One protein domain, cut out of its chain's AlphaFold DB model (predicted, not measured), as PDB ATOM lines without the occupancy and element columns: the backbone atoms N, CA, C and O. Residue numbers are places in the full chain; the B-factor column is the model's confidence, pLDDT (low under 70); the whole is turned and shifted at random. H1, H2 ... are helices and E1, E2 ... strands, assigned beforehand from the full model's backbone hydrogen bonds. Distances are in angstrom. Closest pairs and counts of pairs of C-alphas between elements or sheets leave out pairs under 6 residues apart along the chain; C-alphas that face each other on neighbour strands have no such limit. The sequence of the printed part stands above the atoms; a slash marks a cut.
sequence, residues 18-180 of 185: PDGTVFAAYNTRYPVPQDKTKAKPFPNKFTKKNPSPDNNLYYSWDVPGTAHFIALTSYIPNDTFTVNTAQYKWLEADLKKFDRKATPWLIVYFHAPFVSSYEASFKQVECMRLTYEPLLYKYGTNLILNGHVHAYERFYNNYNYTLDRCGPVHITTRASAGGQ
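AT A GLANCE: This is residues 18 to 180 of the 185 residues of the protein "Metallophos domain-containing protein" of Monoraphidium neglectum (UniProt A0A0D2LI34). The model has little regular structure: a twisted five-stranded sheet among long loops, with H1 over one face and H2 beside H1. Of 163 printed residues, 46 lie in E1, E2, H1, E3, H2, E4, E5, class mixed; the mixed sheet keeps this strand order. It is compact, radius of gyration of the C-alphas 15.6 A, spanning 45 by 39 by 31 A.

HOW THE PARTS SIT: Past residues 18 to 58, find hairpin E1, residues 59 to 63, and E2, 67 to 71, with N 61 and O 69 3.0 A apart. H1, residues 86 to 95, is on the sheet, height 9.9 A, every O i to N i+4 pair within hydrogen-bond range. H2, residues 126 to 138, 7 of 9 pairs, only grazes it.

IN THESE COORDINATES: Find C-alpha 59 at (155.262, 124.685, 202.603). E3 is residues 105 to 109, E4 143 to 146, E5 169 to 172, its last C-alpha at (158.673, 138.600, 216.603).

THE WHOLE: Without a cut, long links join E2 to H1, E3 to H2, E4 to E5. Residues 18 to 56, 77 and 175 to 180 are under pLDDT 70.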
ATOM      1  N   PRO A  18     137.289 140.142 211.005       40.28
ATOM      2  CA  PRO A  18     136.154 140.948 211.474       40.28
ATOM      3  C   PRO A  18     134.828 140.682 210.740       40.28
ATOM      4  O   PRO A  18     133.758 140.957 211.272       40.28
ATOM      5  N   ASP A  19     134.893 140.144 209.522       46.66
ATOM      6  CA  ASP A  19     133.758 139.773 208.674       46.66
ATOM      7  C   ASP A  19     133.302 138.307 208.846       46.66
ATOM      8  O   ASP A  19     132.484 137.810 208.072       46.66
ATOM      9  N   GLY A  20     133.834 137.592 209.843       46.41
ATOM     10  CA  GLY A  20     133.554 136.176 210.089       46.41
ATOM     11  C   GLY A  20     134.190 135.235 209.065       46.41
ATOM     12  O   GLY A  20     133.923 134.029 209.088       46.41
ATOM     13  N   THR A  21     135.028 135.752 208.161       47.53
ATOM     14  CA  THR A  21     135.757 134.920 207.212       47.53
ATOM     15  C   THR A  21     136.984 134.291 207.859       47.53
ATOM     16  O   THR A  21     137.524 134.718 208.882       47.53
ATOM     17  N   VAL A  22     137.396 133.189 207.253       47.41
ATOM     18  CA  VAL A  22     138.512 132.378 207.706       47.41
ATOM     19  C   VAL A  22     139.774 132.776 206.942       47.41
ATOM     20  O   VAL A  22     139.699 133.055 205.746       47.41
ATOM     21  N   PHE A  23     140.934 132.738 207.606       50.38
ATOM     22  CA  PHE A  23     142.246 133.001 207.007       50.38
ATOM     23  C   PHE A  23     142.482 132.219 205.709       50.38
ATOM     24  O   PHE A  23     142.704 131.016 205.741       50.38
ATOM     25  N   ALA A  24     142.506 132.916 204.572       50.91
ATOM     26  CA  ALA A  24     142.947 132.381 203.288       50.91
ATOM     27  C   ALA A  24     144.342 132.925 202.949       50.91
ATOM     28  O   ALA A  24     144.598 134.121 203.090       50.91
ATOM     29  N   ALA A  25     145.238 132.066 202.463       54.34
ATOM     30  CA  ALA A  25     146.515 132.514 201.918       54.34
ATOM     31  C   ALA A  25     146.280 133.449 200.715       54.34
ATOM     32  O   ALA A  25     145.535 133.127 199.785       54.34
ATOM     33  N   TYR A  26     146.888 134.637 200.756       53.25
ATOM     34  CA  TYR A  26     146.634 135.723 199.810       53.25
ATOM     35  C   TYR A  26     147.816 135.914 198.850       53.25
ATOM     36  O   TYR A  26     148.843 136.484 199.216       53.25
ATOM     37  N   ASN A  27     147.658 135.468 197.601       52.31
ATOM     38  CA  ASN A  27     148.755 135.385 196.622       52.31
ATOM     39  C   ASN A  27     148.949 136.634 195.754       52.31
ATOM     40  O   ASN A  27     149.871 136.671 194.942       52.31
ATOM     41  N   THR A  28     148.085 137.644 195.856       46.72
ATOM     42  CA  THR A  28     148.122 138.784 194.919       46.72
ATOM     43  C   THR A  28     149.184 139.827 195.274       46.72
ATOM     44  O   THR A  28     149.552 140.618 194.412       46.72
ATOM     45  N   ARG A  29     149.689 139.841 196.519       45.94
ATOM     46  CA  ARG A  29     150.748 140.769 196.961       45.94
ATOM     47  C   ARG A  29     152.099 140.088 197.169       45.94
ATOM     48  O   ARG A  29     153.120 140.684 196.844       45.94
ATOM     49  N   TYR A  30     152.098 138.862 197.686       54.97
ATOM     50  CA  TYR A  30     153.308 138.068 197.893       54.97
ATOM     51  C   TYR A  30     153.107 136.698 197.242       54.97
ATOM     52  O   TYR A  30     152.301 135.910 197.742       54.97
ATOM     53  N   PRO A  31     153.777 136.409 196.114       55.88
ATOM     54  CA  PRO A  31     153.673 135.106 195.482       55.88
ATOM     55  C   PRO A  31     154.324 134.065 196.393       55.88
ATOM     56  O   PRO A  31     155.534 134.083 196.605       55.88
ATOM     57  N   VAL A  32     153.517 133.157 196.932       61.22
ATOM     58  CA  VAL A  32     154.006 131.963 197.629       61.22
ATOM     59  C   VAL A  32     153.900 130.754 196.687       61.22
ATOM     60  O   VAL A  32     153.045 130.762 195.791       61.22
ATOM     61  N   PRO A  33     154.738 129.714 196.852       57.16
ATOM     62  CA  PRO A  33     154.676 128.517 196.021       57.16
ATOM     63  C   PRO A  33     153.266 127.910 196.020       57.16
ATOM     64  O   PRO A  33     152.725 127.546 197.063       57.16
ATOM     65  N   GLN A  34     152.653 127.815 194.841       57.94
ATOM     66  CA  GLN A  34     151.346 127.192 194.649       57.94
ATOM     67  C   GLN A  34     151.336 126.431 193.325       57.94
ATOM     68  O   GLN A  34     151.744 126.961 192.289       57.94
ATOM     69  N   ASP A  35     150.816 125.205 193.347       53.31
ATOM     70  CA  ASP A  35     150.498 124.478 192.124       53.31
ATOM     71  C   ASP A  35     149.265 125.112 191.464       53.31
ATOM     72  O   ASP A  35     148.133 124.919 191.907       53.31
ATOM     73  N   LYS A  36     149.482 125.888 190.397       54.03
ATOM     74  CA  LYS A  36     148.411 126.574 189.658       54.03
ATOM     75  C   LYS A  36     147.414 125.615 189.004       54.03
ATOM     76  O   LYS A  36     146.303 126.037 188.707       54.03
ATOM     77  N   THR A  37     147.788 124.352 188.782       53.47
ATOM     78  CA  THR A  37     146.888 123.341 188.200       53.47
ATOM     79  C   THR A  37     145.891 122.795 189.220       53.47
ATOM     80  O   THR A  37     144.824 122.313 188.846       53.47
ATOM     81  N   LYS A  38     146.216 122.919 190.513       49.31
ATOM     82  CA  LYS A  38     145.365 122.509 191.636       49.31
ATOM     83  C   LYS A  38     144.799 123.686 192.430       49.31
ATOM     84  O   LYS A  38     143.894 123.507 193.245       49.31
ATOM     85  N   ALA A  39     145.298 124.892 192.163       51.44
ATOM     86  CA  ALA A  39     144.778 126.141 192.686       51.44
ATOM     87  C   ALA A  39     143.307 126.298 192.283       51.44
ATOM     88  O   ALA A  39     142.983 126.492 191.110       51.44
ATOM     89  N   LYS A  40     142.395 126.214 193.256       48.62
ATOM     90  CA  LYS A  40     140.982 126.487 192.993       48.62
ATOM     91  C   LYS A  40     140.748 128.004 192.916       48.62
ATOM     92  O   LYS A  40     141.419 128.761 193.624       48.62
ATOM     93  N   PRO A  41     139.821 128.472 192.057       47.84
ATOM     94  CA  PRO A  41     139.427 129.874 192.023       47.84
ATOM     95  C   PRO A  41     138.903 130.299 193.395       47.84
ATOM     96  O   PRO A  41     138.151 129.561 194.035       47.84
ATOM     97  N   PHE A  42     139.313 131.484 193.843       45.22
ATOM     98  CA  PHE A  42     138.857 132.072 195.098       45.22
ATOM     99  C   PHE A  42     137.317 132.065 195.219       45.22
ATOM    100  O   PHE A  42     136.632 132.300 194.222       45.22
ATOM    101  N   PRO A  43     136.767 131.877 196.434       48.09
ATOM    102  CA  PRO A  43     137.462 131.647 197.697       48.09
ATOM    103  C   PRO A  43     137.618 130.141 197.961       48.09
ATOM    104  O   PRO A  43     136.647 129.383 197.904       48.09
ATOM    105  N   ASN A  44     138.837 129.701 198.281       47.22
ATOM    106  CA  ASN A  44     139.118 128.318 198.666       47.22
ATOM    107  C   ASN A  44     138.300 127.938 199.912       47.22
ATOM    108  O   ASN A  44     138.708 128.207 201.039       47.22
ATOM    109  N   LYS A  45     137.127 127.319 199.727       41.19
ATOM    110  CA  LYS A  45     136.321 126.792 200.835       41.19
ATOM    111  C   LYS A  45     137.060 125.629 201.496       41.19
ATOM    112  O   LYS A  45     137.343 124.610 200.861       41.19
ATOM    113  N   PHE A  46     137.336 125.787 202.786       48.03
ATOM    114  CA  PHE A  46     137.933 124.768 203.641       48.03
ATOM    115  C   PHE A  46     137.101 123.486 203.648       48.03
ATOM    116  O   PHE A  46     135.892 123.512 203.867       48.03
ATOM    117  N   THR A  47     137.759 122.343 203.464       46.78
ATOM    118  CA  THR A  47     137.175 121.035 203.776       46.78
ATOM    119  C   THR A  47     138.191 120.226 204.572       46.78
ATOM    120  O   THR A  47     139.392 120.328 204.325       46.78
ATOM    121  N   LYS A  48     137.719 119.371 205.491       42.91
ATOM    122  CA  LYS A  48     138.561 118.454 206.293       42.91
ATOM    123  C   LYS A  48     139.531 117.595 205.461       42.91
ATOM    124  O   LYS A  48     140.454 117.018 206.021       42.91
ATOM    125  N   LYS A  49     139.309 117.471 204.147       44.84
ATOM    126  CA  LYS A  49     140.074 116.607 203.241       44.84
ATOM    127  C   LYS A  49     141.305 117.272 202.616       44.84
ATOM    128  O   LYS A  49     142.021 116.564 201.918       44.84
ATOM    129  N   ASN A  50     141.557 118.575 202.813       51.03
ATOM    130  CA  ASN A  50     142.655 119.237 202.093       51.03
ATOM    131  C   ASN A  50     143.378 120.366 202.864       51.03
ATOM    132  O   ASN A  50     143.111 121.541 202.603       51.03
ATOM    133  N   PRO A  51     144.275 120.047 203.820       51.16
ATOM    134  CA  PRO A  51     144.915 121.088 204.634       51.16
ATOM    135  C   PRO A  51     146.199 121.688 204.017       51.16
ATOM    136  O   PRO A  51     146.537 122.804 204.388       51.16
ATOM    137  N   SER A  52     146.855 120.992 203.063       55.62
ATOM    138  CA  SER A  52     147.802 121.443 201.997       55.62
ATOM    139  C   SER A  52     148.768 120.282 201.663       55.62
ATOM    140  O   SER A  52     149.395 119.739 202.574       55.62
ATOM    141  N   PRO A  53     148.802 119.781 200.413       48.41
ATOM    142  CA  PRO A  53     149.280 120.483 199.222       48.41
ATOM    143  C   PRO A  53     148.153 120.656 198.204       48.41
ATOM    144  O   PRO A  53     147.773 119.678 197.580       48.41
ATOM    145  N   ASP A  54     147.644 121.894 198.116       53.22
ATOM    146  CA  ASP A  54     146.728 122.467 197.096       53.22
ATOM    147  C   ASP A  54     146.430 123.962 197.406       53.22
ATOM    148  O   ASP A  54     146.070 124.734 196.517       53.22
ATOM    149  N   ASN A  55     146.635 124.400 198.661       55.97
ATOM    150  CA  ASN A  55     146.236 125.721 199.178       55.97
ATOM    151  C   ASN A  55     147.340 126.464 199.963       55.97
ATOM    152  O   ASN A  55     146.997 127.243 200.838       55.97
ATOM    153  N   ASN A  56     148.630 126.187 199.707       67.31
ATOM    154  CA  ASN A  56     149.817 126.983 200.104       67.31
ATOM    155  C   ASN A  56     149.910 127.562 201.547       67.31
ATOM    156  O   ASN A  56     150.687 128.486 201.782       67.31
ATOM    157  N   LEU A  57     149.177 127.005 202.518       73.31
ATOM    158  CA  LEU A  57     149.155 127.456 203.921       73.31
ATOM    159  C   LEU A  57     150.406 127.066 204.715       73.31
ATOM    160  O   LEU A  57     150.809 127.780 205.627       73.31
ATOM    161  N   TYR A  58     150.998 125.928 204.370       80.50
ATOM    162  CA  TYR A  58     152.286 125.474 204.871       80.50
ATOM    163  C   TYR A  58     153.054 124.828 203.718       80.50
ATOM    164  O   TYR A  58     152.462 124.174 202.849       80.50
ATOM    165  N   TYR A  59     154.351 125.098 203.668       83.81
ATOM    166  CA  TYR A  59     155.262 124.685 202.603       83.81
ATOM    167  C   TYR A  59     156.707 124.888 203.059       83.81
ATOM    168  O   TYR A  59     156.967 125.579 204.043       83.81
ATOM    169  N   SER A  60     157.650 124.310 202.330       88.44
ATOM    170  CA  SER A  60     159.077 124.467 202.579       88.44
ATOM    171  C   SER A  60     159.818 124.727 201.276       88.44
ATOM    172  O   SER A  60     159.299 124.472 200.182       88.44
ATOM    173  N   TRP A  61     161.014 125.293 201.383       88.56
ATOM    174  CA  TRP A  61     161.937 125.419 200.264       88.56
ATOM    175  C   TRP A  61     163.373 125.516 200.763       88.56
ATOM    176  O   TRP A  61     163.638 125.977 201.876       88.56
ATOM    177  N   ASP A  62     164.298 125.141 199.888       90.38
ATOM    178  CA  ASP A  62     165.726 125.251 200.141       90.38
ATOM    179  C   ASP A  62     166.322 126.453 199.420       90.38
ATOM    180  O   ASP A  62     166.016 126.743 198.261       90.38
ATOM    181  N   VAL A  63     167.248 127.109 200.106       91.81
ATOM    182  CA  VAL A  63     168.293 127.924 199.496       91.81
ATOM    183  C   VAL A  63     169.587 127.115 199.621       91.81
ATOM    184  O   VAL A  63     170.158 127.064 200.719       91.81
ATOM    185  N   PRO A  64     170.037 126.442 198.542       92.31
ATOM    186  CA  PRO A  64     171.170 125.523 198.590       92.31
ATOM    187  C   PRO A  64     172.416 126.136 199.231       92.31
ATOM    188  O   PRO A  64     172.752 127.296 198.988       92.31
ATOM    189  N   GLY A  65     173.089 125.364 200.085       95.00
ATOM    190  CA  GLY A  65     174.273 125.805 200.826       95.00
ATOM    191  C   GLY A  65     173.988 126.794 201.957       95.00
ATOM    192  O   GLY A  65     174.913 127.177 202.666       95.00
ATOM    193  N   THR A  66     172.731 127.211 202.148       96.94
ATOM    194  CA  THR A  66     172.369 128.270 203.096       96.94
ATOM    195  C   THR A  66     171.347 127.782 204.110       96.94
ATOM    196  O   THR A  66     171.689 127.596 205.276       96.94
ATOM    197  N   ALA A  67     170.098 127.575 203.694       97.62
ATOM    198  CA  ALA A  67     169.002 127.389 204.634       97.62
ATOM    199  C   ALA A  67     167.845 126.580 204.049       97.62
ATOM    200  O   ALA A  67     167.496 126.749 202.883       97.62
ATOM    201  N   HIS A  68     167.228 125.774 204.901       97.31
ATOM    202  CA  HIS A  68     165.919 125.182 204.700       97.31
ATOM    203  C   HIS A  68     164.889 126.044 205.431       97.31
ATOM    204  O   HIS A  68     164.992 126.270 206.644       97.31
ATOM    205  N   PHE A  69     163.916 126.555 204.686       95.38
ATOM    206  CA  PHE A  69     162.843 127.383 205.213       95.38
ATOM    207  C   PHE A  69     161.555 126.583 205.305       95.38
ATOM    208  O   PHE A  69     161.160 125.934 204.340       95.38
ATOM    209  N   ILE A  70     160.862 126.705 206.435       94.88
ATOM    210  CA  ILE A  70     159.563 126.077 206.676       94.88
ATOM    211  C   ILE A  70     158.546 127.158 207.026       94.88
ATOM    212  O   ILE A  70     158.672 127.849 208.038       94.88
ATOM    213  N   ALA A  71     157.512 127.264 206.201       90.81
ATOM    214  CA  ALA A  71     156.316 128.046 206.462       90.81
ATOM    215  C   ALA A  71     155.269 127.155 207.133       90.81
ATOM    216  O   ALA A  71     154.872 126.135 206.566       90.81
ATOM    217  N   LEU A  72     154.790 127.555 208.308       91.69
ATOM    218  CA  LEU A  72     153.640 126.940 208.969       91.69
ATOM    219  C   LEU A  72     152.505 127.959 209.085       91.69
ATOM    220  O   LEU A  72     152.722 129.172 209.026       91.69
ATOM    221  N   THR A  73     151.292 127.474 209.323       86.75
ATOM    222  CA  THR A  73     150.165 128.321 209.710       86.75
ATOM    223  C   THR A  73     149.731 128.027 211.141       86.75
ATOM    224  O   THR A  73     149.624 126.875 211.574       86.75
ATOM    225  N   SER A  74     149.470 129.109 211.873       86.00
ATOM    226  CA  SER A  74     148.892 129.096 213.217       86.00
ATOM    227  C   SER A  74     147.365 128.976 213.197       86.00
ATOM    228  O   SER A  74     146.761 128.770 214.242       86.00
ATOM    229  N   TYR A  75     146.734 129.097 212.021       77.75
ATOM    230  CA  TYR A  75     145.280 129.150 211.874       77.75
ATOM    231  C   TYR A  75     144.817 128.198 210.772       77.75
ATOM    232  O   TYR A  75     144.772 128.545 209.590       77.75
ATOM    233  N   ILE A  76     144.461 126.978 211.171       74.88
ATOM    234  CA  ILE A  76     143.781 126.012 210.309       74.88
ATOM    235  C   ILE A  76     142.405 125.733 210.927       74.88
ATOM    236  O   ILE A  76     142.323 125.297 212.078       74.88
ATOM    237  N   PRO A  77     141.305 125.962 210.195       65.69
ATOM    238  CA  PRO A  77     139.954 125.755 210.710       65.69
ATOM    239  C   PRO A  77     139.715 124.326 211.163       65.69
ATOM    240  O   PRO A  77     139.882 123.389 210.380       65.69
ATOM    241  N   ASN A  78     139.213 124.175 212.388       71.06
ATOM    242  CA  ASN A  78     138.919 122.877 213.002       71.06
ATOM    243  C   ASN A  78     140.141 121.951 213.128       71.06
ATOM    244  O   ASN A  78     139.972 120.743 213.317       71.06
ATOM    245  N   ASP A  79     141.354 122.487 212.996       79.00
ATOM    246  CA  ASP A  79     142.570 121.745 213.276       79.00
ATOM    247  C   ASP A  79     142.818 121.733 214.786       79.00
ATOM    248  O   ASP A  79     142.541 122.695 215.501       79.00
ATOM    249  N   THR A  80     143.291 120.598 215.289       83.88
ATOM    250  CA  THR A  80     143.563 120.408 216.718       83.88
ATOM    251  C   THR A  80     145.024 120.667 217.069       83.88
ATOM    252  O   THR A  80     145.390 120.581 218.236       83.88
ATOM    253  N   PHE A  81     145.871 120.926 216.068       88.12
ATOM    254  CA  PHE A  81     147.324 121.048 216.166       88.12
ATOM    255  C   PHE A  81     148.009 119.874 216.880       88.12
ATOM    256  O   PHE A  81     149.115 120.013 217.387       88.12
ATOM    257  N   THR A  82     147.377 118.698 216.885       91.50
ATOM    258  CA  THR A  82     147.939 117.453 217.420       91.50
ATOM    259  C   THR A  82     148.839 116.751 216.400       91.50
ATOM    260  O   THR A  82     148.806 117.044 215.202       91.50
ATOM    261  N   VAL A  83     149.582 115.736 216.851       92.31
ATOM    262  CA  VAL A  83     150.470 114.918 215.997       92.31
ATOM    263  C   VAL A  83     149.752 114.205 214.841       92.31
ATOM    264  O   VAL A  83     150.374 113.753 213.882       92.31
ATOM    265  N   ASN A  84     148.424 114.090 214.913       89.38
ATOM    266  CA  ASN A  84     147.615 113.410 213.906       89.38
ATOM    267  C   ASN A  84     147.165 114.315 212.754       89.38
ATOM    268  O   ASN A  84     146.628 113.806 211.763       89.38
ATOM    269  N   THR A  85     147.381 115.624 212.887       88.44
ATOM    270  CA  THR A  85     146.948 116.657 211.943       88.44
ATOM    271  C   THR A  85     147.780 116.619 210.668       88.44
ATOM    272  O   THR A  85     148.913 116.130 210.650       88.44
ATOM    273  N   ALA A  86     147.206 117.105 209.569       87.19
ATOM    274  CA  ALA A  86     147.884 117.060 208.279       87.19
ATOM    275  C   ALA A  86     149.136 117.945 208.259       87.19
ATOM    276  O   ALA A  86     150.166 117.493 207.769       87.19
ATOM    277  N   GLN A  87     149.072 119.148 208.846       89.06
ATOM    278  CA  GLN A  87     150.231 120.037 208.940       89.06
ATOM    279  C   GLN A  87     151.363 119.397 209.753       89.06
ATOM    280  O   GLN A  87     152.509 119.430 209.313       89.06
ATOM    281  N   TYR A  88     151.063 118.753 210.888       94.00
ATOM    282  CA  TYR A  88     152.099 118.101 211.692       94.00
ATOM    283  C   TYR A  88     152.746 116.929 210.947       94.00
ATOM    284  O   TYR A  88     153.968 116.821 210.894       94.00
ATOM    285  N   LYS A  89     151.938 116.056 210.331       94.06
ATOM    286  CA  LYS A  89     152.454 114.922 209.546       94.06
ATOM    287  C   LYS A  89     153.284 115.384 208.352       94.06
ATOM    288  O   LYS A  89     154.294 114.761 208.038       94.06
ATOM    289  N   TRP A  90     152.865 116.469 207.701       93.19
ATOM    290  CA  TRP A  90     153.632 117.100 206.634       93.19
ATOM    291  C   TRP A  90     154.974 117.625 207.153       93.19
ATOM    292  O   TRP A  90     156.002 117.258 206.594       93.19
ATOM    293  N   LEU A  91     154.974 118.386 208.251       96.12
ATOM    294  CA  LEU A  91     156.186 118.924 208.875       96.12
ATOM    295  C   LEU A  91     157.158 117.807 209.266       96.12
ATOM    296  O   LEU A  91     158.353 117.898 209.007       96.12
ATOM    297  N   GLU A  92     156.655 116.726 209.859       97.38
ATOM    298  CA  GLU A  92     157.484 115.573 210.209       97.38
ATOM    299  C   GLU A  92     158.108 114.924 208.962       97.38
ATOM    300  O   GLU A  92     159.283 114.558 208.970       97.38
ATOM    301  N   ALA A  93     157.340 114.781 207.879       95.88
ATOM    302  CA  ALA A  93     157.830 114.220 206.624       95.88
ATOM    303  C   ALA A  93     158.839 115.136 205.910       95.88
ATOM    304  O   ALA A  93     159.749 114.634 205.252       95.88
ATOM    305  N   ASP A  94     158.673 116.450 206.032       95.56
ATOM    306  CA  ASP A  94     159.568 117.471 205.494       95.56
ATOM    307  C   ASP A  94     160.907 117.481 206.248       95.56
ATOM    308  O   ASP A  94     161.961 117.253 205.655       95.56
ATOM    309  N   LEU A  95     160.865 117.546 207.582       98.00
ATOM    310  CA  LEU A  95     162.052 117.478 208.440       98.00
ATOM    311  C   LEU A  95     162.814 116.151 208.307       98.00
ATOM    312  O   LEU A  95     164.035 116.125 208.424       98.00
ATOM    313  N   LYS A  96     162.139 115.033 208.016       97.75
ATOM    314  CA  LYS A  96     162.810 113.754 207.703       97.75
ATOM    315  C   LYS A  96     163.676 113.814 206.437       97.75
ATOM    316  O   LYS A  96     164.579 112.993 206.310       97.75
ATOM    317  N   LYS A  97     163.399 114.739 205.513       93.94
ATOM    318  CA  LYS A  97     164.170 114.948 204.274       93.94
ATOM    319  C   LYS A  97     165.233 116.036 204.412       93.94
ATOM    320  O   LYS A  97     166.125 116.098 203.572       93.94
ATOM    321  N   PHE A  98     165.132 116.879 205.438       95.31
ATOM    322  CA  PHE A  98     166.071 117.963 205.692       95.31
ATOM    323  C   PHE A  98     167.493 117.427 205.916       95.31
ATOM    324  O   PHE A  98     167.749 116.646 206.837       95.31
ATOM    325  N   ASP A  99     168.426 117.889 205.082       96.81
ATOM    326  CA  ASP A  99     169.855 117.630 205.227       96.81
ATOM    327  C   ASP A  99     170.580 118.901 205.673       96.81
ATOM    328  O   ASP A  99     170.803 119.840 204.901       96.81
ATOM    329  N   ARG A 100     171.021 118.894 206.934       97.19
ATOM    330  CA  ARG A 100     171.768 120.002 207.529       97.19
ATOM    331  C   ARG A 100     173.127 120.242 206.873       97.19
ATOM    332  O   ARG A 100     173.652 121.345 206.971       97.19
ATOM    333  N   LYS A 101     173.724 119.249 206.207       97.75
ATOM    334  CA  LYS A 101     174.975 119.470 205.466       97.75
ATOM    335  C   LYS A 101     174.724 120.281 204.197       97.75
ATOM    336  O   LYS A 101     175.514 121.166 203.885       97.75
ATOM    337  N   ALA A 102     173.625 120.005 203.498       96.75
ATOM    338  CA  ALA A 102     173.218 120.745 202.306       96.75
ATOM    339  C   ALA A 102     172.652 122.137 202.636       96.75
ATOM    340  O   ALA A 102     172.855 123.089 201.882       96.75
ATOM    341  N   THR A 103     171.955 122.261 203.767       97.75
ATOM    342  CA  THR A 103     171.303 123.493 204.231       97.75
ATOM    343  C   THR A 103     171.586 123.711 205.725       97.75
ATOM    344  O   THR A 103     170.833 123.256 206.584       97.75
ATOM    345  N   PRO A 104     172.698 124.384 206.080       98.12
ATOM    346  CA  PRO A 104     173.145 124.496 207.472       98.12
ATOM    347  C   PRO A 104     172.155 125.164 208.427       98.12
ATOM    348  O   PRO A 104     172.166 124.854 209.621       98.12
ATOM    349  N   TRP A 105     171.308 126.060 207.919       98.50
ATOM    350  CA  TRP A 105     170.290 126.754 208.699       98.50
ATOM    351  C   TRP A 105     168.911 126.117 208.527       98.50
ATOM    352  O   TRP A 105     168.466 125.883 207.410       98.50
ATOM    353  N   LEU A 106     168.205 125.913 209.635       98.62
ATOM    354  CA  LEU A 106     166.786 125.568 209.661       98.62
ATOM    355  C   LEU A 106     166.012 126.759 210.223       98.62
ATOM    356  O   LEU A 106     166.189 127.114 211.394       98.62
ATOM    357  N   ILE A 107     165.189 127.386 209.386       98.31
ATOM    358  CA  ILE A 107     164.438 128.597 209.728       98.31
ATOM    359  C   ILE A 107     162.950 128.308 209.567       98.31
ATOM    360  O   ILE A 107     162.487 127.946 208.488       98.31
ATOM    361  N   VAL A 108     162.195 128.502 210.640       97.62
ATOM    362  CA  VAL A 108     160.750 128.267 210.662       97.62
ATOM    363  C   VAL A 108     160.041 129.599 210.833       97.62
ATOM    364  O   VAL A 108     160.490 130.447 211.602       97.62
ATOM    365  N   TYR A 109     158.926 129.805 210.140       92.50
ATOM    366  CA  TYR A 109     158.121 131.005 210.322       92.50
ATOM    367  C   TYR A 109     156.621 130.723 210.237       92.50
ATOM    368  O   TYR A 109     156.171 129.857 209.488       92.50
ATOM    369  N   PHE A 110     155.854 131.450 211.047       91.25
ATOM    370  CA  PHE A 110     154.391 131.373 211.143       91.25
ATOM    371  C   PHE A 110     153.838 132.607 211.866       91.25
ATOM    372  O   PHE A 110     154.604 133.383 212.432       91.25
ATOM    373  N   HIS A 111     152.519 132.816 211.838       87.81
ATOM    374  CA  HIS A 111     151.893 134.066 212.288       87.81
ATOM    375  C   HIS A 111     152.019 134.331 213.788       87.81
ATOM    376  O   HIS A 111     152.756 135.234 214.184       87.81
ATOM    377  N   ALA A 112     151.313 133.553 214.607       89.06
ATOM    378  CA  ALA A 112     151.227 133.784 216.042       89.06
ATOM    379  C   ALA A 112     152.420 133.156 216.774       89.06
ATOM    380  O   ALA A 112     152.697 131.976 216.554       89.06
ATOM    381  N   PRO A 113     153.135 133.900 217.634       92.06
ATOM    382  CA  PRO A 113     154.361 133.424 218.258       92.06
ATOM    383  C   PRO A 113     154.118 132.361 219.333       92.06
ATOM    384  O   PRO A 113     153.150 132.414 220.086       92.06
ATOM    385  N   PHE A 114     155.061 131.422 219.459       93.44
ATOM    386  CA  PHE A 114     155.101 130.486 220.593       93.44
ATOM    387  C   PHE A 114     155.451 131.173 221.912       93.44
ATOM    388  O   PHE A 114     154.996 130.741 222.967       93.44
ATOM    389  N   VAL A 115     156.263 132.228 221.851       91.25
ATOM    390  CA  VAL A 115     156.730 132.982 223.012       91.25
ATOM    391  C   VAL A 115     156.509 134.465 222.731       91.25
ATOM    392  O   VAL A 115     156.961 134.972 221.709       91.25
ATOM    393  N   SER A 116     155.800 135.142 223.631       90.81
ATOM    394  CA  SER A 116     155.521 136.581 223.579       90.81
ATOM    395  C   SER A 116     155.529 137.128 225.001       90.81
ATOM    396  O   SER A 116     155.031 136.448 225.900       90.81
ATOM    397  N   SER A 117     156.068 138.333 225.219       90.38
ATOM    398  CA  SER A 117     155.921 139.030 226.510       90.38
ATOM    399  C   SER A 117     154.716 139.978 226.543       90.38
ATOM    400  O   SER A 117     154.305 140.421 227.614       90.38
ATOM    401  N   TYR A 118     154.090 140.226 225.388       85.44
ATOM    402  CA  TYR A 118     152.844 140.981 225.285       85.44
ATOM    403  C   TYR A 118     151.639 140.135 225.691       85.44
ATOM    404  O   TYR A 118     151.427 139.046 225.152       85.44
ATOM    405  N   GLU A 119     150.822 140.689 226.588       80.94
ATOM    406  CA  GLU A 119     149.640 140.048 227.175       80.94
ATOM    407  C   GLU A 119     148.663 139.519 226.116       80.94
ATOM    408  O   GLU A 119     148.232 138.373 226.203       80.94
ATOM    409  N   ALA A 120     148.395 140.307 225.068       74.06
ATOM    410  CA  ALA A 120     147.443 139.962 224.007       74.06
ATOM    411  C   ALA A 120     147.779 138.658 223.259       74.06
ATOM    412  O   ALA A 120     146.883 138.003 222.734       74.06
ATOM    413  N   SER A 121     149.057 138.269 223.224       82.06
ATOM    414  CA  SER A 121     149.523 137.074 222.510       82.06
ATOM    415  C   SER A 121     150.214 136.067 223.431       82.06
ATOM    416  O   SER A 121     150.751 135.059 222.962       82.06
ATOM    417  N   PHE A 122     150.212 136.302 224.748       84.88
ATOM    418  CA  PHE A 122     150.815 135.393 225.714       84.88
ATOM    419  C   PHE A 122     150.073 134.052 225.696       84.88
ATOM    420  O   PHE A 122     148.893 133.972 226.030       84.88
ATOM    421  N   LYS A 123     150.776 132.983 225.297       88.06
ATOM    422  CA  LYS A 123     150.234 131.614 225.198       88.06
ATOM    423  C   LYS A 123     149.026 131.468 224.259       88.06
ATOM    424  O   LYS A 123     148.270 130.503 224.376       88.06
ATOM    425  N   GLN A 124     148.867 132.374 223.288       85.44
ATOM    426  CA  GLN A 124     147.726 132.363 222.366       85.44
ATOM    427  C   GLN A 124     147.664 131.095 221.502       85.44
ATOM    428  O   GLN A 124     146.573 130.628 221.210       85.44
ATOM    429  N   VAL A 125     148.810 130.513 221.128       89.25
ATOM    430  CA  VAL A 125     148.902 129.279 220.315       89.25
ATOM    431  C   VAL A 125     149.610 128.140 221.047       89.25
ATOM    432  O   VAL A 125     150.351 127.343 220.464       89.25
ATOM    433  N   GLU A 126     149.383 128.048 222.358       91.25
ATOM    434  CA  GLU A 126     150.053 127.084 223.237       91.25
ATOM    435  C   GLU A 126     149.852 125.621 222.801       91.25
ATOM    436  O   GLU A 126     150.763 124.809 222.946       91.25
ATOM    437  N   CYS A 127     148.706 125.277 222.200       89.56
ATOM    438  CA  CYS A 127     148.468 123.934 221.663       89.56
ATOM    439  C   CYS A 127     149.442 123.565 220.537       89.56
ATOM    440  O   CYS A 127     149.995 122.459 220.513       89.56
ATOM    441  N   MET A 128     149.670 124.508 219.615       93.25
ATOM    442  CA  MET A 128     150.645 124.342 218.545       93.25
ATOM    443  C   MET A 128     152.054 124.272 219.133       93.25
ATOM    444  O   MET A 128     152.782 123.348 218.787       93.25
ATOM    445  N   ARG A 129     152.420 125.159 220.073       95.69
ATOM    446  CA  ARG A 129     153.739 125.122 220.732       95.69
ATOM    447  C   ARG A 129     154.010 123.762 221.377       95.69
ATOM    448  O   ARG A 129     154.995 123.119 221.033       95.69
ATOM    449  N   LEU A 130     153.118 123.297 222.254       95.69
ATOM    450  CA  LEU A 130     153.277 122.039 222.997       95.69
ATOM    451  C   LEU A 130     153.482 120.821 222.086       95.69
ATOM    452  O   LEU A 130     154.141 119.864 222.487       95.69
ATOM    453  N   THR A 131     152.928 120.855 220.872       96.44
ATOM    454  CA  THR A 131     153.031 119.745 219.921       96.44
ATOM    455  C   THR A 131     154.201 119.911 218.945       96.44
ATOM    456  O   THR A 131     154.910 118.948 218.670       96.44
ATOM    457  N   TYR A 132     154.424 121.115 218.415       97.88
ATOM    458  CA  TYR A 132     155.377 121.373 217.331       97.88
ATOM    459  C   TYR A 132     156.776 121.712 217.851       97.88
ATOM    460  O   TYR A 132     157.762 121.285 217.256       97.88
ATOM    461  N   GLU A 133     156.889 122.450 218.959       97.81
ATOM    462  CA  GLU A 133     158.179 122.881 219.508       97.81
ATOM    463  C   GLU A 133     159.120 121.702 219.821       97.81
ATOM    464  O   GLU A 133     160.283 121.787 219.425       97.81
ATOM    465  N   PRO A 134     158.675 120.567 220.411       98.38
ATOM    466  CA  PRO A 134     159.557 119.417 220.636       98.38
ATOM    467  C   PRO A 134     160.136 118.836 219.340       98.38
ATOM    468  O   PRO A 134     161.298 118.425 219.301       98.38
ATOM    469  N   LEU A 135     159.341 118.816 218.264       98.50
ATOM    470  CA  LEU A 135     159.788 118.347 216.956       98.50
ATOM    471  C   LEU A 135     160.806 119.325 216.354       98.50
ATOM    472  O   LEU A 135     161.883 118.906 215.939       98.50
ATOM    473  N   LEU A 136     160.507 120.625 216.362       98.44
ATOM    474  CA  LEU A 136     161.406 121.662 215.849       98.44
ATOM    475  C   LEU A 136     162.733 121.718 216.621       98.44
ATOM    476  O   LEU A 136     163.797 121.873 216.013       98.44
ATOM    477  N   TYR A 137     162.681 121.541 217.941       98.50
ATOM    478  CA  TYR A 137     163.851 121.449 218.809       98.50
ATOM    479  C   TYR A 137     164.712 120.228 218.465       98.50
ATOM    480  O   TYR A 137     165.918 120.357 218.266       98.50
ATOM    481  N   LYS A 138     164.094 119.049 218.286       98.31
ATOM    482  CA  LYS A 138     164.793 117.805 217.915       98.31
ATOM    483  C   LYS A 138     165.611 117.937 216.623       98.31
ATOM    484  O   LYS A 138     166.668 117.322 216.515       98.31
ATOM    485  N   TYR A 139     165.136 118.722 215.657       98.38
ATOM    486  CA  TYR A 139     165.831 118.963 214.384       98.38
ATOM    487  C   TYR A 139     166.810 120.155 214.419       98.38
ATOM    488  O   TYR A 139     167.422 120.496 213.399       98.38
ATOM    489  N   GLY A 140     167.001 120.772 215.591       97.81
ATOM    490  CA  GLY A 140     167.955 121.859 215.803       97.81
ATOM    491  C   GLY A 140     167.561 123.143 215.079       97.81
ATOM    492  O   GLY A 140     168.397 123.753 214.410       97.81
ATOM    493  N   THR A 141     166.283 123.523 215.129       98.44
ATOM    494  CA  THR A 141     165.809 124.778 214.518       98.44
ATOM    495  C   THR A 141     166.640 125.957 215.017       98.44
ATOM    496  O   THR A 141     166.822 126.130 216.218       98.44
ATOM    497  N   ASN A 142     167.158 126.770 214.095       98.44
ATOM    498  CA  ASN A 142     168.015 127.898 214.442       98.44
ATOM    499  C   ASN A 142     167.178 129.115 214.841       98.44
ATOM    500  O   ASN A 142     167.424 129.726 215.881       98.44
ATOM    501  N   LEU A 143     166.192 129.460 214.008       97.88
ATOM    502  CA  LEU A 143     165.367 130.654 214.155       97.88
ATOM    503  C   LEU A 143     163.889 130.304 213.986       97.88
ATOM    504  O   LEU A 143     163.525 129.569 213.066       97.88
ATOM    505  N   ILE A 144     163.053 130.891 214.838       97.38
ATOM    506  CA  ILE A 144     161.601 130.928 214.674       97.38
ATOM    507  C   ILE A 144     161.187 132.387 214.501       97.38
ATOM    508  O   ILE A 144     161.414 133.212 215.388       97.38
ATOM    509  N   LEU A 145     160.611 132.708 213.343       95.75
ATOM    510  CA  LEU A 145     160.200 134.061 212.979       95.75
ATOM    511  C   LEU A 145     158.678 134.187 213.019       95.75
ATOM    512  O   LEU A 145     157.961 133.432 212.362       95.75
ATOM    513  N   ASN A 146     158.190 135.189 213.739       91.44
ATOM    514  CA  ASN A 146     156.769 135.431 213.940       91.44
ATOM    515  C   ASN A 146     156.389 136.889 213.701       91.44
ATOM    516  O   ASN A 146     157.246 137.780 213.683       91.44
ATOM    517  N   GLY A 147     155.092 137.132 213.535       85.38
ATOM    518  CA  GLY A 147     154.525 138.467 213.687       85.38
ATOM    519  C   GLY A 147     153.379 138.429 214.661       85.38
ATOM    520  O   GLY A 147     153.615 138.118 215.827       85.38
ATOM    521  N   HIS A 148     152.172 138.753 214.191       86.00
ATOM    522  CA  HIS A 148     150.951 138.859 214.994       86.00
ATOM    523  C   HIS A 148     150.969 140.028 215.997       86.00
ATOM    524  O   HIS A 148     150.137 140.930 215.933       86.00
ATOM    525  N   VAL A 149     151.981 140.094 216.859       82.56
ATOM    526  CA  VAL A 149     152.212 141.219 217.762       82.56
ATOM    527  C   VAL A 149     152.713 142.425 216.961       82.56
ATOM    528  O   VAL A 149     153.721 142.353 216.256       82.56
ATOM    529  N   HIS A 150     152.055 143.578 217.105       87.12
ATOM    530  CA  HIS A 150     152.445 144.842 216.460       87.12
ATOM    531  C   HIS A 150     153.655 145.523 217.127       87.12
ATOM    532  O   HIS A 150     153.690 146.742 217.302       87.12
ATOM    533  N   ALA A 151     154.661 144.734 217.484       85.19
ATOM    534  CA  ALA A 151     155.880 145.170 218.139       85.19
ATOM    535  C   ALA A 151     157.082 144.355 217.638       85.19
ATOM    536  O   ALA A 151     156.977 143.557 216.703       85.19
ATOM    537  N   TYR A 152     158.243 144.599 218.236       90.31
ATOM    538  CA  TYR A 152     159.439 143.799 218.022       90.31
ATOM    539  C   TYR A 152     159.839 143.122 219.329       90.31
ATOM    540  O   TYR A 152     159.976 143.794 220.349       90.31
ATOM    541  N   GLU A 153     160.082 141.814 219.274       92.62
ATOM    542  CA  GLU A 153     160.671 141.051 220.370       92.62
ATOM    543  C   GLU A 153     161.725 140.089 219.837       92.62
ATOM    544  O   GLU A 153     161.594 139.524 218.751       92.62
ATOM    545  N   ARG A 154     162.765 139.863 220.636       95.44
ATOM    546  CA  ARG A 154     163.749 138.813 220.395       95.44
ATOM    547  C   ARG A 154     164.115 138.171 221.720       95.44
ATOM    548  O   ARG A 154     164.629 138.844 222.611       95.44
ATOM    549  N   PHE A 155     163.903 136.870 221.813       95.00
ATOM    550  CA  PHE A 155     164.290 136.082 222.974       95.00
ATOM    551  C   PHE A 155     165.704 135.523 222.793       95.00
ATOM    552  O   PHE A 155     166.200 135.382 221.675       95.00
ATOM    553  N   TYR A 156     166.368 135.201 223.901       96.38
ATOM    554  CA  TYR A 156     167.512 134.290 223.861       96.38
ATOM    555  C   TYR A 156     167.047 132.893 223.435       96.38
ATOM    556  O   TYR A 156     165.845 132.623 223.403       96.38
ATOM    557  N   ASN A 157     167.994 132.006 223.125       97.00
ATOM    558  CA  ASN A 157     167.693 130.610 222.837       97.00
ATOM    559  C   ASN A 157     166.802 130.015 223.940       97.00
ATOM    560  O   ASN A 157     167.143 130.058 225.129       97.00
ATOM    561  N   ASN A 158     165.628 129.537 223.537       94.44
ATOM    562  CA  ASN A 158     164.585 129.092 224.446       94.44
ATOM    563  C   ASN A 158     164.019 127.758 223.974       94.44
ATOM    564  O   ASN A 158     163.848 127.540 222.779       94.44
ATOM    565  N   TYR A 159     163.725 126.889 224.930       97.31
ATOM    566  CA  TYR A 159     162.898 125.717 224.714       97.31
ATOM    567  C   TYR A 159     161.960 125.556 225.905       97.31
ATOM    568  O   TYR A 159     162.396 125.534 227.060       97.31
ATOM    569  N   ASN A 160     160.659 125.449 225.632       95.81
ATOM    570  CA  ASN A 160     159.629 125.253 226.646       95.81
ATOM    571  C   ASN A 160     159.701 126.289 227.787       95.81
ATOM    572  O   ASN A 160     159.738 125.946 228.972       95.81
ATOM    573  N   TYR A 161     159.756 127.570 227.416       94.56
ATOM    574  CA  TYR A 161     159.859 128.724 228.320       94.56
ATOM    575  C   TYR A 161     161.123 128.766 229.190       94.56
ATOM    576  O   TYR A 161     161.215 129.595 230.093       94.56
ATOM    577  N   THR A 162     162.125 127.938 228.898       95.44
ATOM    578  CA  THR A 162     163.388 127.886 229.643       95.44
ATOM    579  C   THR A 162     164.547 128.274 228.733       95.44
ATOM    580  O   THR A 162     164.549 127.937 227.550       95.44
ATOM    581  N   LEU A 163     165.536 128.994 229.271       96.50
ATOM    582  CA  LEU A 163     166.773 129.284 228.543       96.50
ATOM    583  C   LEU A 163     167.505 127.977 228.236       96.50
ATOM    584  O   LEU A 163     167.881 127.244 229.150       96.50
ATOM    585  N   ASP A 164     167.740 127.720 226.957       97.38
ATOM    586  CA  ASP A 164     168.419 126.519 226.482       97.38
ATOM    587  C   ASP A 164     169.327 126.901 225.318       97.38
ATOM    588  O   ASP A 164     168.850 127.422 224.319       97.38
ATOM    589  N   ARG A 165     170.634 126.633 225.419       96.12
ATOM    590  CA  ARG A 165     171.612 126.990 224.375       96.12
ATOM    591  C   ARG A 165     171.360 126.289 223.036       96.12
ATOM    592  O   ARG A 165     171.817 126.789 222.012       96.12
ATOM    593  N   CYS A 166     170.669 125.155 223.048       96.62
ATOM    594  CA  CYS A 166     170.285 124.399 221.862       96.62
ATOM    595  C   CYS A 166     168.895 124.792 221.340       96.62
ATOM    596  O   CYS A 166     168.507 124.355 220.257       96.62
ATOM    597  N   GLY A 167     168.142 125.598 222.095       97.62
ATOM    598  CA  GLY A 167     166.830 126.088 221.690       97.62
ATOM    599  C   GLY A 167     166.909 127.069 220.515       97.62
ATOM    600  O   GLY A 167     167.928 127.746 220.339       97.62
ATOM    601  N   PRO A 168     165.848 127.190 219.704       97.94
ATOM    602  CA  PRO A 168     165.768 128.226 218.682       97.94
ATOM    603  C   PRO A 168     165.752 129.632 219.294       97.94
ATOM    604  O   PRO A 168     165.305 129.857 220.422       97.94
ATOM    605  N   VAL A 169     166.200 130.613 218.511       97.88
ATOM    606  CA  VAL A 169     165.953 132.031 218.800       97.88
ATOM    607  C   VAL A 169     164.577 132.401 218.248       97.88
ATOM    608  O   VAL A 169     164.331 132.261 217.049       97.88
ATOM    609  N   HIS A 170     163.697 132.902 219.112       96.25
ATOM    610  CA  HIS A 170     162.388 133.423 218.718       96.25
ATOM    611  C   HIS A 170     162.484 134.920 218.432       96.25
ATOM    612  O   HIS A 170     162.966 135.684 219.275       96.25
ATOM    613  N   ILE A 171     162.025 135.337 217.253       95.38
ATOM    614  CA  ILE A 171     161.987 136.740 216.840       95.38
ATOM    615  C   ILE A 171     160.583 137.068 216.355       95.38
ATOM    616  O   ILE A 171     160.114 136.514 215.360       95.38
ATOM    617  N   THR A 172     159.950 138.028 217.016       91.44
ATOM    618  CA  THR A 172     158.673 138.600 216.603       91.44
ATOM    619  C   THR A 172     158.923 139.962 215.979       91.44
ATOM    620  O   THR A 172     159.615 140.806 216.547       91.44
ATOM    621  N   THR A 173     158.370 140.194 214.793       87.69
ATOM    622  CA  THR A 173     158.440 141.491 214.116       87.69
ATOM    623  C   THR A 173     157.046 141.925 213.691       87.69
ATOM    624  O   THR A 173     156.254 141.101 213.239       87.69
ATOM    625  N   ARG A 174     156.779 143.235 213.714       70.00
ATOM    626  CA  ARG A 174     155.513 143.839 213.261       70.00
ATOM    627  C   ARG A 174     155.066 143.405 211.850       70.00
ATOM    628  O   ARG A 174     153.907 143.601 211.503       70.00
ATOM    629  N   ALA A 175     155.969 142.866 211.027       58.84
ATOM    630  CA  ALA A 175     155.736 142.572 209.616       58.84
ATOM    631  C   ALA A 175     155.771 141.080 209.236       58.84
ATOM    632  O   ALA A 175     155.471 140.769 208.083       58.84
ATOM    633  N   SER A 176     156.152 140.157 210.127       51.19
ATOM    634  CA  SER A 176     156.323 138.760 209.702       51.19
ATOM    635  C   SER A 176     155.020 137.959 209.763       51.19
ATOM    636  O   SER A 176     154.199 138.123 210.655       51.19
ATOM    637  N   ALA A 177     154.861 137.079 208.776       45.91
ATOM    638  CA  ALA A 177     153.744 136.170 208.533       45.91
ATOM    639  C   ALA A 177     152.383 136.823 208.215       45.91
ATOM    640  O   ALA A 177     151.571 137.119 209.076       45.91
ATOM    641  N   GLY A 178     152.122 136.967 206.913       49.62
ATOM    642  CA  GLY A 178     150.811 136.758 206.288       49.62
ATOM    643  C   GLY A 178     149.555 137.185 207.056       49.62
ATOM    644  O   GLY A 178     148.897 136.354 207.669       49.62
ATOM    645  N   GLY A 179     149.146 138.439 206.852       42.59
ATOM    646  CA  GLY A 179     147.737 138.743 206.593       42.59
ATOM    647  C   GLY A 179     146.884 139.281 207.739       42.59
ATOM    648  O   GLY A 179     145.857 138.683 208.018       42.59
ATOM    649  N   GLN A 180     147.179 140.480 208.245       37.69
ATOM    650  CA  GLN A 180     146.134 141.483 208.504       37.69
ATOM    651  C   GLN A 180     146.670 142.881 208.162       37.69
ATOM    652  O   GLN A 180     147.687 143.326 208.689       37.69
TER     653      GLN A 180